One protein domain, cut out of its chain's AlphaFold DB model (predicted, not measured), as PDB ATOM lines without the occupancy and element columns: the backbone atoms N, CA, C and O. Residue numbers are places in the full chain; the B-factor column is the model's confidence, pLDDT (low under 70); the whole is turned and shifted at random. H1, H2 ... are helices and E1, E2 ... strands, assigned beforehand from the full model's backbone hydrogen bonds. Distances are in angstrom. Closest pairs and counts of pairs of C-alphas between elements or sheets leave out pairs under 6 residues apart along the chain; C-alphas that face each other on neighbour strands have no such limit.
ATOM      1  N   ILE A   2     -94.510   7.874  -4.237       79.44
ATOM      2  CA  ILE A   2     -95.791   7.803  -3.523       79.44
ATOM      3  C   ILE A   2     -96.128   6.325  -3.367       79.44
ATOM      4  O   ILE A   2     -96.166   5.601  -4.357       79.44
ATOM      5  N   VAL A   3     -96.349   5.885  -2.133       85.62
ATOM      6  CA  VAL A   3     -96.781   4.521  -1.821       85.62
ATOM      7  C   VAL A   3     -98.205   4.604  -1.300       85.62
ATOM      8  O   VAL A   3     -98.485   5.371  -0.382       85.62
ATOM      9  N   VAL A   4     -99.107   3.833  -1.903       87.62
ATOM     10  CA  VAL A   4    -100.512   3.756  -1.496       87.62
ATOM     11  C   VAL A   4    -100.834   2.307  -1.176       87.62
ATOM     12  O   VAL A   4    -100.488   1.409  -1.938       87.62
ATOM     13  N   SER A   5    -101.511   2.083  -0.053       88.69
ATOM     14  CA  SER A   5    -101.972   0.762   0.363       88.69
ATOM     15  C   SER A   5    -103.488   0.732   0.464       88.69
ATOM     16  O   SER A   5    -104.098   1.648   1.014       88.69
ATOM     17  N   TYR A   6    -104.082  -0.363   0.011       90.94
ATOM     18  CA  TYR A   6    -105.483  -0.677   0.238       90.94
ATOM     19  C   TYR A   6    -105.567  -2.051   0.895       90.94
ATOM     20  O   TYR A   6    -105.048  -3.031   0.363       90.94
ATOM     21  N   VAL A   7    -106.209  -2.116   2.061       91.88
ATOM     22  CA  VAL A   7    -106.363  -3.350   2.835       91.88
ATOM     23  C   VAL A   7    -107.844  -3.575   3.086       91.88
ATOM     24  O   VAL A   7    -108.531  -2.706   3.620       91.88
ATOM     25  N   LYS A   8    -108.333  -4.759   2.717       93.00
ATOM     26  CA  LYS A   8    -109.697  -5.190   3.019       93.00
ATOM     27  C   LYS A   8    -109.669  -6.589   3.633       93.00
ATOM     28  O   LYS A   8    -109.450  -7.559   2.906       93.00
ATOM     29  N   PRO A   9    -109.890  -6.708   4.953       93.94
ATOM     30  CA  PRO A   9    -109.979  -8.002   5.609       93.94
ATOM     31  C   PRO A   9    -111.070  -8.868   4.982       93.94
ATOM     32  O   PRO A   9    -112.108  -8.367   4.545       93.94
ATOM     33  N   ASN A  10    -110.828 -10.174   4.962       92.88
ATOM     34  CA  ASN A  10    -111.755 -11.176   4.448       92.88
ATOM     35  C   ASN A  10    -112.138 -11.011   2.951       92.88
ATOM     36  O   ASN A  10    -113.109 -11.612   2.481       92.88
ATOM     37  N   ALA A  11    -111.401 -10.199   2.188       92.62
ATOM     38  CA  ALA A  11    -111.639 -10.016   0.761       92.62
ATOM     39  C   ALA A  11    -111.009 -11.133  -0.073       92.62
ATOM     40  O   ALA A  11    -109.904 -11.593   0.214       92.62
ATOM     41  N   ASN A  28     -96.247   1.163 -16.558       89.12
ATOM     42  CA  ASN A  28     -95.202   0.138 -16.572       89.12
ATOM     43  C   ASN A  28     -93.992   0.496 -15.693       89.12
ATOM     44  O   ASN A  28     -93.129  -0.349 -15.474       89.12
ATOM     45  N   SER A  29     -93.924   1.740 -15.213       90.81
ATOM     46  CA  SER A  29     -92.922   2.193 -14.242       90.81
ATOM     47  C   SER A  29     -93.382   1.990 -12.797       90.81
ATOM     48  O   SER A  29     -92.580   2.105 -11.873       90.81
ATOM     49  N   ASP A  30     -94.663   1.671 -12.602       89.44
ATOM     50  CA  ASP A  30     -95.243   1.381 -11.299       89.44
ATOM     51  C   ASP A  30     -95.239  -0.129 -11.025       89.44
ATOM     52  O   ASP A  30     -95.101  -0.969 -11.926       89.44
ATOM     53  N   CYS A  31     -95.386  -0.476  -9.750       90.62
ATOM     54  CA  CYS A  31     -95.473  -1.854  -9.298       90.62
ATOM     55  C   CYS A  31     -96.621  -2.013  -8.303       90.62
ATOM     56  O   CYS A  31     -96.791  -1.203  -7.390       90.62
ATOM     57  N   VAL A  32     -97.389  -3.085  -8.476       92.06
ATOM     58  CA  VAL A  32     -98.461  -3.496  -7.576       92.06
ATOM     59  C   VAL A  32     -98.004  -4.714  -6.798       92.06
ATOM     60  O   VAL A  32     -97.663  -5.742  -7.381       92.06
ATOM     61  N   LEU A  33     -98.052  -4.613  -5.476       93.31
ATOM     62  CA  LEU A  33     -97.879  -5.748  -4.582       93.31
ATOM     63  C   LEU A  33     -99.256  -6.269  -4.168       93.31
ATOM     64  O   LEU A  33    -100.043  -5.534  -3.572       93.31
ATOM     65  N   VAL A  34     -99.537  -7.540  -4.447       93.19
ATOM     66  CA  VAL A  34    -100.765  -8.206  -4.000       93.19
ATOM     67  C   VAL A  34    -100.436  -9.233  -2.928       93.19
ATOM     68  O   VAL A  34     -99.762 -10.231  -3.176       93.19
ATOM     69  N   CYS A  35    -100.968  -8.987  -1.733       93.06
ATOM     70  CA  CYS A  35    -101.001  -9.930  -0.624       93.06
ATOM     71  C   CYS A  35    -102.456 -10.355  -0.400       93.06
ATOM     72  O   CYS A  35    -103.228  -9.645   0.243       93.06
ATOM     73  N   GLY A  36    -102.855 -11.482  -0.980       90.50
ATOM     74  CA  GLY A  36    -104.233 -11.964  -0.931       90.50
ATOM     75  C   GLY A  36    -104.374 -13.339  -1.574       90.50
ATOM     76  O   GLY A  36    -103.391 -13.925  -2.012       90.50
ATOM     77  N   GLY A  37    -105.600 -13.859  -1.626       91.38
ATOM     78  CA  GLY A  37    -105.894 -15.168  -2.218       91.38
ATOM     79  C   GLY A  37    -106.121 -16.293  -1.212       91.38
ATOM     80  O   GLY A  37    -106.733 -17.292  -1.569       91.38
ATOM     81  N   THR A  38    -105.729 -16.138   0.058       91.62
ATOM     82  CA  THR A  38    -106.011 -17.141   1.106       91.62
ATOM     83  C   THR A  38    -107.507 -17.405   1.264       91.62
ATOM     84  O   THR A  38    -107.922 -18.546   1.445       91.62
ATOM     85  N   ASN A  39    -108.327 -16.365   1.126       92.50
ATOM     86  CA  ASN A  39    -109.779 -16.465   1.180       92.50
ATOM     87  C   ASN A  39    -110.379 -17.203  -0.014       92.50
ATOM     88  O   ASN A  39    -111.282 -18.016   0.166       92.50
ATOM     89  N   ASP A  40    -109.876 -16.937  -1.215       92.81
ATOM     90  CA  ASP A  40    -110.262 -17.647  -2.430       92.81
ATOM     91  C   ASP A  40    -109.867 -19.137  -2.305       92.81
ATOM     92  O   ASP A  40    -110.702 -20.020  -2.473       92.81
ATOM     93  N   ILE A  41    -108.633 -19.428  -1.864       90.62
ATOM     94  CA  ILE A  41    -108.138 -20.795  -1.609       90.62
ATOM     95  C   ILE A  41    -108.994 -21.514  -0.561       90.62
ATOM     96  O   ILE A  41    -109.345 -22.676  -0.745       90.62
ATOM     97  N   SER A  42    -109.363 -20.837   0.532       87.31
ATOM     98  CA  SER A  42    -110.170 -21.437   1.605       87.31
ATOM     99  C   SER A  42    -111.552 -21.909   1.139       87.31
ATOM    100  O   SER A  42    -112.116 -22.820   1.739       87.31
ATOM    101  N   LYS A  43    -112.064 -21.318   0.052       88.81
ATOM    102  CA  LYS A  43    -113.339 -21.662  -0.587       88.81
ATOM    103  C   LYS A  43    -113.185 -22.621  -1.767       88.81
ATOM    104  O   LYS A  43    -114.175 -22.934  -2.412       88.81
ATOM    105  N   ASN A  44    -111.970 -23.123  -2.001       86.38
ATOM    106  CA  ASN A  44    -111.597 -23.957  -3.145       86.38
ATOM    107  C   ASN A  44    -111.641 -23.225  -4.506       86.38
ATOM    108  O   ASN A  44    -111.683 -23.861  -5.555       86.38
ATOM    109  N   ASP A  45    -111.538 -21.893  -4.487       91.38
ATOM    110  CA  ASP A  45    -111.607 -21.009  -5.661       91.38
ATOM    111  C   ASP A  45    -110.211 -20.482  -6.063       91.38
ATOM    112  O   ASP A  45    -110.039 -19.362  -6.548       91.38
ATOM    113  N   ALA A  46    -109.156 -21.276  -5.845       89.88
ATOM    114  CA  ALA A  46    -107.777 -20.864  -6.136       89.88
ATOM    115  C   ALA A  46    -107.552 -20.543  -7.629       89.88
ATOM    116  O   ALA A  46    -106.790 -19.639  -7.975       89.88
ATOM    117  N   SER A  47    -108.240 -21.258  -8.522       93.12
ATOM    118  CA  SER A  47    -108.211 -21.003  -9.966       93.12
ATOM    119  C   SER A  47    -108.793 -19.633 -10.318       93.12
ATOM    120  O   SER A  47    -108.231 -18.925 -11.157       93.12
ATOM    121  N   ASP A  48    -109.864 -19.218  -9.641       93.12
ATOM    122  CA  ASP A  48    -110.448 -17.889  -9.799       93.12
ATOM    123  C   ASP A  48    -109.501 -16.798  -9.311       93.12
ATOM    124  O   ASP A  48    -109.365 -15.771  -9.979       93.12
ATOM    125  N   ALA A  49    -108.774 -17.038  -8.216       92.31
ATOM    126  CA  ALA A  49    -107.760 -16.110  -7.733       92.31
ATOM    127  C   ALA A  49    -106.677 -15.835  -8.782       92.31
ATOM    128  O   ALA A  49    -106.385 -14.678  -9.102       92.31
ATOM    129  N   VAL A  50    -106.125 -16.897  -9.377       93.62
ATOM    130  CA  VAL A  50    -105.123 -16.784 -10.445       93.62
ATOM    131  C   VAL A  50    -105.719 -16.105 -11.677       93.62
ATOM    132  O   VAL A  50    -105.091 -15.213 -12.248       93.62
ATOM    133  N   ARG A  51    -106.951 -16.460 -12.066       94.94
ATOM    134  CA  ARG A  51    -107.643 -15.828 -13.199       94.94
ATOM    135  C   ARG A  51    -107.800 -14.322 -12.999       94.94
ATOM    136  O   ARG A  51    -107.539 -13.568 -13.934       94.94
ATOM    137  N   ASN A  52    -108.177 -13.881 -11.800       93.50
ATOM    138  CA  ASN A  52    -108.322 -12.461 -11.478       93.50
ATOM    139  C   ASN A  52    -106.980 -11.717 -11.594       93.50
ATOM    140  O   ASN A  52    -106.932 -10.636 -12.178       93.50
ATOM    141  N   LEU A  53    -105.883 -12.312 -11.110       93.62
ATOM    142  CA  LEU A  53    -104.532 -11.742 -11.223       93.62
ATOM    143  C   LEU A  53    -104.062 -11.649 -12.683       93.62
ATOM    144  O   LEU A  53    -103.534 -10.621 -13.103       93.62
ATOM    145  N   VAL A  54    -104.293 -12.698 -13.480       93.50
ATOM    146  CA  VAL A  54    -103.963 -12.711 -14.913       93.50
ATOM    147  C   VAL A  54    -104.781 -11.668 -15.673       93.50
ATOM    148  O   VAL A  54    -104.253 -10.977 -16.541       93.50
ATOM    149  N   GLN A  55    -106.069 -11.532 -15.358       92.62
ATOM    150  CA  GLN A  55    -106.917 -10.516 -15.977       92.62
ATOM    151  C   GLN A  55    -106.439  -9.105 -15.624       92.62
ATOM    152  O   GLN A  55    -106.394  -8.240 -16.494       92.62
ATOM    153  N   PHE A  56    -106.021  -8.887 -14.377       91.06
ATOM    154  CA  PHE A  56    -105.491  -7.608 -13.925       91.06
ATOM    155  C   PHE A  56    -104.274  -7.160 -14.744       91.06
ATOM    156  O   PHE A  56    -104.286  -6.058 -15.284       91.06
ATOM    157  N   VAL A  57    -103.265  -8.020 -14.923       89.75
ATOM    158  CA  VAL A  57    -102.069  -7.669 -15.721       89.75
ATOM    159  C   VAL A  57    -102.356  -7.524 -17.217       89.75
ATOM    160  O   VAL A  57    -101.617  -6.849 -17.923       89.75
ATOM    161  N   LYS A  58    -103.432  -8.137 -17.727       89.88
ATOM    162  CA  LYS A  58    -103.882  -7.932 -19.113       89.88
ATOM    163  C   LYS A  58    -104.591  -6.592 -19.298       89.88
ATOM    164  O   LYS A  58    -104.471  -5.982 -20.354       89.88
ATOM    165  N   CYS A  59    -105.356  -6.154 -18.298       89.19
ATOM    166  CA  CYS A  59    -106.105  -4.898 -18.339       89.19
ATOM    167  C   CYS A  59    -105.265  -3.681 -17.935       89.19
ATOM    168  O   CYS A  59    -105.594  -2.560 -18.325       89.19
ATOM    169  N   HIS A  60    -104.195  -3.885 -17.168       87.81
ATOM    170  CA  HIS A  60    -103.324  -2.827 -16.673       87.81
ATOM    171  C   HIS A  60    -101.892  -3.048 -17.144       87.81
ATOM    172  O   HIS A  60    -101.288  -4.081 -16.874       87.81
ATOM    173  N   ASN A  61    -101.320  -2.042 -17.801       87.12
ATOM    174  CA  ASN A  61     -99.936  -2.071 -18.259       87.12
ATOM    175  C   ASN A  61     -98.979  -1.746 -17.096       87.12
ATOM    176  O   ASN A  61     -98.402  -0.665 -17.074       87.12
ATOM    177  N   THR A  62     -98.876  -2.628 -16.097       89.88
ATOM    178  CA  THR A  62     -98.077  -2.427 -14.872       89.88
ATOM    179  C   THR A  62     -97.413  -3.722 -14.397       89.88
ATOM    180  O   THR A  62     -97.802  -4.814 -14.807       89.88
ATOM    181  N   ASN A  63     -96.414  -3.614 -13.515       91.62
ATOM    182  CA  ASN A  63     -95.738  -4.775 -12.935       91.62
ATOM    183  C   ASN A  63     -96.517  -5.303 -11.728       91.62
ATOM    184  O   ASN A  63     -96.939  -4.528 -10.870       91.62
ATOM    185  N   LEU A  64     -96.653  -6.623 -11.615       92.31
ATOM    186  CA  LEU A  64     -97.356  -7.277 -10.512       92.31
ATOM    187  C   LEU A  64     -96.411  -8.205  -9.745       92.31
ATOM    188  O   LEU A  64     -95.821  -9.113 -10.325       92.31
ATOM    189  N   ILE A  65     -96.322  -8.009  -8.431       94.69
ATOM    190  CA  ILE A  65     -95.676  -8.925  -7.491       94.69
ATOM    191  C   ILE A  65     -96.774  -9.574  -6.654       94.69
ATOM    192  O   ILE A  65     -97.575  -8.884  -6.021       94.69
ATOM    193  N   VAL A  66     -96.806 -10.902  -6.635       94.38
ATOM    194  CA  VAL A  66     -97.775 -11.679  -5.856       94.38
ATOM    195  C   VAL A  66     -97.045 -12.360  -4.710       94.38
ATOM    196  O   VAL A  66     -96.055 -13.054  -4.930       94.38
ATOM    197  N   ILE A  67     -97.533 -12.164  -3.487       94.38
ATOM    198  CA  ILE A  67     -97.029 -12.886  -2.319       94.38
ATOM    199  C   ILE A  67     -97.703 -14.256  -2.264       94.38
ATOM    200  O   ILE A  67     -98.930 -14.350  -2.313       94.38
ATOM    201  N   SER A  68     -96.899 -15.314  -2.148       90.56
ATOM    202  CA  SER A  68     -97.398 -16.681  -1.997       90.56
ATOM    203  C   SER A  68     -98.299 -16.807  -0.772       90.56
ATOM    204  O   SER A  68     -97.964 -16.328   0.313       90.56
ATOM    205  N   ALA A  69     -99.429 -17.494  -0.938       89.25
ATOM    206  CA  ALA A  69    -100.280 -17.832   0.190       89.25
ATOM    207  C   ALA A  69     -99.506 -18.735   1.172       89.25
ATOM    208  O   ALA A  69     -98.838 -19.677   0.731       89.25
ATOM    209  N   PRO A  70     -99.574 -18.466   2.487       87.88
ATOM    210  CA  PRO A  70     -98.940 -19.316   3.481       87.88
ATOM    211  C   PRO A  70     -99.564 -20.715   3.482       87.88
ATOM    212  O   PRO A  70    -100.739 -20.896   3.150       87.88
ATOM    213  N   HIS A  71     -98.766 -21.702   3.882       86.06
ATOM    214  CA  HIS A  71     -99.227 -23.074   4.039       86.06
ATOM    215  C   HIS A  71    -100.319 -23.169   5.116       86.06
ATOM    216  O   HIS A  71    -100.259 -22.505   6.154       86.06
ATOM    217  N   ARG A  72    -101.326 -24.003   4.852       84.69
ATOM    218  CA  ARG A  72    -102.423 -24.291   5.775       84.69
ATOM    219  C   ARG A  72    -102.045 -25.476   6.652       84.69
ATOM    220  O   ARG A  72    -102.018 -26.594   6.170       84.69
ATOM    221  N   HIS A  73    -101.782 -25.224   7.930       87.38
ATOM    222  CA  HIS A  73    -101.441 -26.272   8.902       87.38
ATOM    223  C   HIS A  73    -102.647 -27.099   9.375       87.38
ATOM    224  O   HIS A  73    -102.477 -28.069  10.109       87.38
ATOM    225  N   ASP A  74    -103.863 -26.691   9.009       85.56
ATOM    226  CA  ASP A  74    -105.113 -27.376   9.340       85.56
ATOM    227  C   ASP A  74    -105.529 -28.422   8.293       85.56
ATOM    228  O   ASP A  74    -106.483 -29.166   8.518       85.56
ATOM    229  N   LEU A  75    -104.820 -28.488   7.163       75.81
ATOM    230  CA  LEU A  75    -104.994 -29.506   6.132       75.81
ATOM    231  C   LEU A  75    -103.700 -30.333   6.014       75.81
ATOM    232  O   LEU A  75    -102.623 -29.738   6.056       75.81
ATOM    233  N   PRO A  76    -103.794 -31.673   5.911       65.88
ATOM    234  CA  PRO A  76    -102.635 -32.550   5.744       65.88
ATOM    235  C   PRO A  76    -101.934 -32.375   4.391       65.88
ATOM    236  O   PRO A  76    -102.619 -32.040   3.394       65.88
TER     237      PRO A  76
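This is residues 2 to 11 and 28 to 76 of the 76 residues of an uncharacterized protein of Blattella germanica (UniProt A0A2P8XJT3). What is the shape? Two short parallel strands, E1 and E2, lie side by side, joined through little H1 and longer H2, which runs back near E2; unnamed residues 67 to 76 trail on after E2. What is the make-up? The 59 printed residues run E1, H1, H2, E2, mixed class, under half in named elements; the whole is loose, radius of gyration of the C-alphas 13.0 A, spans 41 by 23 by 17 A.

How do the strands pair? E1, residues 31 to 34, and E2, residues 63 to 66, are parallel at 21 degrees; N 32 and O 63, 2.8 A apart, are within hydrogen-bond range. What joins them? H1, residues 38 to 42, and H2, residues 46 to 59, complete a strand-helix-strand unit, parallel neighbour strands with helices between, its crossover right-handed. Every O i to N i+4 pair is within hydrogen-bond range in both helices. H1 and residues 46 to 49 of H2 touch only at the corner; the closest C-alphas, of Asp 40 and Ala 46, are 5.5 A apart. H2 and E1 are apart.

Where does E1 begin? C-alpha 31 is at (-95.473, -1.854, -9.298). How long is H2? It spans 20.2 A, ending at C-alpha 59, (-106.105, -4.898, -18.339).

Is there a cut? Residues 12 to 27 are not printed; C-alphas 11 and 28 are 26.0 A apart. Where is confidence low? Residue 76 alone is under 70.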